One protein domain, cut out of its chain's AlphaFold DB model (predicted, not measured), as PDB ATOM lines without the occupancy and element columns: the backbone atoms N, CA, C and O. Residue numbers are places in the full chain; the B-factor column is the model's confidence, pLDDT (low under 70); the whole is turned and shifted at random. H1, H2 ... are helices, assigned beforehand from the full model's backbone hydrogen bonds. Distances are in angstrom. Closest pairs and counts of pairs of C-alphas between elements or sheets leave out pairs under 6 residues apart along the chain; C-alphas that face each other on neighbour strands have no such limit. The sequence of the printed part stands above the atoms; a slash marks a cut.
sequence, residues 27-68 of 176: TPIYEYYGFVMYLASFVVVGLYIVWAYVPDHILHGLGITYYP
ATOM      1  N   THR A  27     -43.672  27.416 -43.552       62.31
ATOM      2  CA  THR A  27     -42.311  26.891 -43.455       62.31
ATOM      3  C   THR A  27     -42.399  25.602 -42.647       62.31
ATOM      4  O   THR A  27     -42.872  25.646 -41.501       62.31
ATOM      5  N   PRO A  28     -42.109  24.448 -43.262       66.56
ATOM      6  CA  PRO A  28     -42.309  23.179 -42.606       66.56
ATOM      7  C   PRO A  28     -41.512  23.175 -41.303       66.56
ATOM      8  O   PRO A  28     -40.305  23.398 -41.291       66.56
ATOM      9  N   ILE A  29     -42.188  22.893 -40.190       66.38
ATOM     10  CA  ILE A  29     -41.605  22.889 -38.835       66.38
ATOM     11  C   ILE A  29     -40.391  21.923 -38.757       66.38
ATOM     12  O   ILE A  29     -39.535  22.042 -37.884       66.38
ATOM     13  N   TYR A  30     -40.283  21.000 -39.720       76.12
ATOM     14  CA  TYR A  30     -39.205  20.028 -39.918       76.12
ATOM     15  C   TYR A  30     -37.795  20.637 -40.012       76.12
ATOM     16  O   TYR A  30     -36.840  19.986 -39.591       76.12
ATOM     17  N   GLU A  31     -37.645  21.871 -40.499       81.75
ATOM     18  CA  GLU A  31     -36.326  22.500 -40.688       81.75
ATOM     19  C   GLU A  31     -35.565  22.671 -39.362       81.75
ATOM     20  O   GLU A  31     -34.382  22.332 -39.257       81.75
ATOM     21  N   TYR A  32     -36.258  23.110 -38.307       86.69
ATOM     22  CA  TYR A  32     -35.645  23.295 -36.991       86.69
ATOM     23  C   TYR A  32     -35.353  21.965 -36.291       86.69
ATOM     24  O   TYR A  32     -34.334  21.845 -35.613       86.69
ATOM     25  N   TYR A  33     -36.194  20.943 -36.480       89.44
ATOM     26  CA  TYR A  33     -35.936  19.612 -35.923       89.44
ATOM     27  C   TYR A  33     -34.664  18.994 -36.505       89.44
ATOM     28  O   TYR A  33     -33.871  18.427 -35.753       89.44
ATOM     29  N   GLY A  34     -34.432  19.159 -37.812       91.00
ATOM     30  CA  GLY A  34     -33.197  18.720 -38.460       91.00
ATOM     31  C   GLY A  34     -31.963  19.413 -37.881       91.00
ATOM     32  O   GLY A  34     -30.981  18.752 -37.554       91.00
ATOM     33  N   PHE A  35     -32.036  20.731 -37.667       91.38
ATOM     34  CA  PHE A  35     -30.935  21.496 -37.077       91.38
ATOM     35  C   PHE A  35     -30.635  21.096 -35.624       91.38
ATOM     36  O   PHE A  35     -29.478  20.884 -35.257       91.38
ATOM     37  N   VAL A  36     -31.669  20.936 -34.794       94.69
ATOM     38  CA  VAL A  36     -31.506  20.492 -33.401       94.69
ATOM     39  C   VAL A  36     -30.950  19.069 -33.346       94.69
ATOM     40  O   VAL A  36     -30.027  18.805 -32.577       94.69
ATOM     41  N   MET A  37     -31.451  18.163 -34.191       94.06
ATOM     42  CA  MET A  37     -30.944  16.792 -34.288       94.06
ATOM     43  C   MET A  37     -29.490  16.757 -34.770       94.06
ATOM     44  O   MET A  37     -28.703  15.969 -34.247       94.06
ATOM     45  N   TYR A  38     -29.109  17.621 -35.714       94.44
ATOM     46  CA  TYR A  38     -27.731  17.766 -36.183       94.44
ATOM     47  C   TYR A  38     -26.796  18.159 -35.034       94.44
ATOM     48  O   TYR A  38     -25.839  17.439 -34.752       94.44
ATOM     49  N   LEU A  39     -27.110  19.235 -34.304       96.38
ATOM     50  CA  LEU A  39     -26.304  19.675 -33.159       96.38
ATOM     51  C   LEU A  39     -26.227  18.602 -32.065       96.38
ATOM     52  O   LEU A  39     -25.141  18.301 -31.566       96.38
ATOM     53  N   ALA A  40     -27.362  17.989 -31.722       96.50
ATOM     54  CA  ALA A  40     -27.416  16.921 -30.727       96.50
ATOM     55  C   ALA A  40     -26.571  15.707 -31.146       96.50
ATOM     56  O   ALA A  40     -25.843  15.155 -30.321       96.50
ATOM     57  N   SER A  41     -26.599  15.331 -32.427       95.88
ATOM     58  CA  SER A  41     -25.791  14.230 -32.965       95.88
ATOM     59  C   SER A  41     -24.295  14.505 -32.820       95.88
ATOM     60  O   SER A  41     -23.562  13.617 -32.393       95.88
ATOM     61  N   PHE A  42     -23.836  15.732 -33.089       95.75
ATOM     62  CA  PHE A  42     -22.431  16.108 -32.882       95.75
ATOM     63  C   PHE A  42     -22.001  15.978 -31.420       95.75
ATOM     64  O   PHE A  42     -20.931  15.437 -31.142       95.75
ATOM     65  N   VAL A  43     -22.841  16.424 -30.483       96.62
ATOM     66  CA  VAL A  43     -22.560  16.303 -29.044       96.62
ATOM     67  C   VAL A  43     -22.504  14.835 -28.621       96.62
ATOM     68  O   VAL A  43     -21.553  14.426 -27.958       96.62
ATOM     69  N   VAL A  44     -23.477  14.021 -29.040       94.44
ATOM     70  CA  VAL A  44     -23.531  12.587 -28.712       94.44
ATOM     71  C   VAL A  44     -22.332  11.838 -29.293       94.44
ATOM     72  O   VAL A  44     -21.698  11.066 -28.578       94.44
ATOM     73  N   VAL A  45     -21.976  12.087 -30.555       93.00
ATOM     74  CA  VAL A  45     -20.802  11.473 -31.194       93.00
ATOM     75  C   VAL A  45     -19.510  11.922 -30.513       93.00
ATOM     76  O   VAL A  45     -18.631  11.097 -30.272       93.00
ATOM     77  N   GLY A  46     -19.395  13.198 -30.140       94.06
ATOM     78  CA  GLY A  46     -18.250  13.705 -29.383       94.06
ATOM     79  C   GLY A  46     -18.091  12.993 -28.039       94.06
ATOM     80  O   GLY A  46     -17.018  12.471 -27.741       94.06
ATOM     81  N   LEU A  47     -19.172  12.893 -27.261       91.38
ATOM     82  CA  LEU A  47     -19.186  12.158 -25.993       91.38
ATOM     83  C   LEU A  47     -18.870  10.671 -26.185       91.38
ATOM     84  O   LEU A  47     -18.123  10.100 -25.394       91.38
ATOM     85  N   TYR A  48     -19.386  10.059 -27.251       90.94
ATOM     86  CA  TYR A  48     -19.108   8.671 -27.607       90.94
ATOM     87  C   TYR A  48     -17.622   8.433 -27.899       90.94
ATOM     88  O   TYR A  48     -17.043   7.488 -27.374       90.94
ATOM     89  N   ILE A  49     -16.986   9.304 -28.690       91.19
ATOM     90  CA  ILE A  49     -15.551   9.221 -28.998       91.19
ATOM     91  C   ILE A  49     -14.731   9.404 -27.718       91.19
ATOM     92  O   ILE A  49     -13.840   8.605 -27.440       91.19
ATOM     93  N   VAL A  50     -15.049  10.410 -26.900       90.31
ATOM     94  CA  VAL A  50     -14.364  10.633 -25.618       90.31
ATOM     95  C   VAL A  50     -14.474   9.389 -24.731       90.31
ATOM     96  O   VAL A  50     -13.461   8.884 -24.260       90.31
ATOM     97  N   TRP A  51     -15.673   8.833 -24.567       88.75
ATOM     98  CA  TRP A  51     -15.879   7.606 -23.798       88.75
ATOM     99  C   TRP A  51     -15.129   6.393 -24.383       88.75
ATOM    100  O   TRP A  51     -14.546   5.611 -23.633       88.75
ATOM    101  N   ALA A  52     -15.089   6.248 -25.712       89.44
ATOM    102  CA  ALA A  52     -14.431   5.130 -26.382       89.44
ATOM    103  C   ALA A  52     -12.897   5.150 -26.229       89.44
ATOM    104  O   ALA A  52     -12.287   4.098 -26.012       89.44
ATOM    105  N   TYR A  53     -12.268   6.330 -26.323       87.94
ATOM    106  CA  TYR A  53     -10.806   6.471 -26.367       87.94
ATOM    107  C   TYR A  53     -10.156   6.851 -25.033       87.94
ATOM    108  O   TYR A  53      -8.990   6.516 -24.819       87.94
ATOM    109  N   VAL A  54     -10.856   7.531 -24.120       87.25
ATOM    110  CA  VAL A  54     -10.259   7.935 -22.837       87.25
ATOM    111  C   VAL A  54     -10.028   6.698 -21.962       87.25
ATOM    112  O   VAL A  54     -10.936   5.879 -21.849       87.25
ATOM    113  N   PRO A  55      -8.846   6.516 -21.347       83.31
ATOM    114  CA  PRO A  55      -8.516   5.348 -20.524       83.31
ATOM    115  C   PRO A  55      -9.232   5.326 -19.158       83.31
ATOM    116  O   PRO A  55      -9.565   6.369 -18.596       83.31
ATOM    117  N   ASP A  56      -9.424   4.124 -18.595       81.19
ATOM    118  CA  ASP A  56     -10.273   3.880 -17.408       81.19
ATOM    119  C   ASP A  56      -9.841   4.684 -16.167       81.19
ATOM    120  O   ASP A  56     -10.679   5.144 -15.397       81.19
ATOM    121  N   HIS A  57      -8.536   4.924 -15.988       81.25
ATOM    122  CA  HIS A  57      -8.022   5.679 -14.838       81.25
ATOM    123  C   HIS A  57      -8.519   7.134 -14.807       81.25
ATOM    124  O   HIS A  57      -8.763   7.674 -13.730       81.25
ATOM    125  N   ILE A  58      -8.711   7.756 -15.975       83.06
ATOM    126  CA  ILE A  58      -9.230   9.127 -16.079       83.06
ATOM    127  C   ILE A  58     -10.740   9.133 -15.821       83.06
ATOM    128  O   ILE A  58     -11.230  10.001 -15.100       83.06
ATOM    129  N   LEU A  59     -11.475   8.141 -16.340       83.25
ATOM    130  CA  LEU A  59     -12.916   7.995 -16.088       83.25
ATOM    131  C   LEU A  59     -13.212   7.771 -14.603       83.25
ATOM    132  O   LEU A  59     -14.106   8.408 -14.047       83.25
ATOM    133  N   HIS A  60     -12.429   6.916 -13.943       82.06
ATOM    134  CA  HIS A  60     -12.560   6.670 -12.510       82.06
ATOM    135  C   HIS A  60     -12.213   7.922 -11.689       82.06
ATOM    136  O   HIS A  60     -12.884   8.198 -10.698       82.06
ATOM    137  N   GLY A  61     -11.230   8.721 -12.129       81.44
ATOM    138  CA  GLY A  61     -10.913  10.024 -11.529       81.44
ATOM    139  C   GLY A  61     -12.029  11.069 -11.681       81.44
ATOM    140  O   GLY A  61     -12.197  11.918 -10.812       81.44
ATOM    141  N   LEU A  62     -12.835  10.968 -12.741       82.38
ATOM    142  CA  LEU A  62     -14.049  11.764 -12.966       82.38
ATOM    143  C   LEU A  62     -15.275  11.247 -12.185       82.38
ATOM    144  O   LEU A  62     -16.347  11.841 -12.276       82.38
ATOM    145  N   GLY A  63     -15.140  10.152 -11.425       83.19
ATOM    146  CA  GLY A  63     -16.237   9.533 -10.673       83.19
ATOM    147  C   GLY A  63     -17.169   8.653 -11.516       83.19
ATOM    148  O   GLY A  63     -18.209   8.220 -11.024       83.19
ATOM    149  N   ILE A  64     -16.811   8.360 -12.771       79.94
ATOM    150  CA  ILE A  64     -17.603   7.526 -13.683       79.94
ATOM    151  C   ILE A  64     -17.134   6.074 -13.543       79.94
ATOM    152  O   ILE A  64     -16.209   5.635 -14.220       79.94
ATOM    153  N   THR A  65     -17.768   5.326 -12.641       77.88
ATOM    154  CA  THR A  65     -17.427   3.918 -12.353       77.88
ATOM    155  C   THR A  65     -18.364   2.907 -13.009       77.88
ATOM    156  O   THR A  65     -18.045   1.721 -13.053       77.88
ATOM    157  N   TYR A  66     -19.509   3.350 -13.537       77.06
ATOM    158  CA  TYR A  66     -20.504   2.477 -14.161       77.06
ATOM    159  C   TYR A  66     -20.755   2.894 -15.614       77.06
ATOM    160  O   TYR A  66     -21.489   3.842 -15.887       77.06
ATOM    161  N   TYR A  67     -20.122   2.191 -16.552       80.94
ATOM    162  CA  TYR A  67     -20.322   2.345 -17.996       80.94
ATOM    163  C   TYR A  67     -20.329   0.967 -18.676       80.94
ATOM    164  O   TYR A  67     -19.781   0.007 -18.127       80.94
ATOM    165  N   PRO A  68     -20.978   0.825 -19.849       83.31
ATOM    166  CA  PRO A  68     -21.019  -0.449 -20.562       83.31
ATOM    167  C   PRO A  68     -19.616  -0.905 -20.986       83.31
ATOM    168  O   PRO A  68     -18.692  -0.105 -21.109       83.31
TER     169      PRO A  68
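AT A GLANCE: This is residues 27 to 68 of the 176 residues of the protein "PIG-P-domain-containing protein" of Hesseltinella vesiculosa (UniProt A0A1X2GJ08). One long helix, H1, makes most of the length of this rod, with residues 27 to 29 running on from its one end and the short helix H2 with the tail after it, residues 62 to 68, making a small head at the other. The tail, residues 62 to 68, folds back from H2; at the other end residues 27 to 49 stand free. The printed part has 42 residues with two named helices, H1 then H2, and no named strand. The class is all helix, and the whole is extended, with a radius of gyration of the C-alphas of 15.5 A and spans of 49 by 16 by 15 A.

IN THESE COORDINATES: H1 is residues 30 to 53, 34.3 A from C-alpha 30 at (-39.205, 20.028, -39.918) to C-alpha 53 at (-10.806, 6.471, -26.367). H2 is residues 56 to 61, 8.5 A long, and ends at C-alpha 61 at (-10.913, 10.024, -11.529).

HOW THE PARTS SIT: A tight link of 2 residues joins H1 to H2. The two are only just apart, their closest C-alphas 8.3 A from each other. In H1 and H2 every O i to N i+4 pair is within hydrogen-bond range.

THE WHOLE: The two C-alphas farthest apart, those of Thr 27 and His 57, are 49.4 A from each other. The printed part has no cut. Its mean pLDDT is 86.1; residues 27 to 29 are under 70.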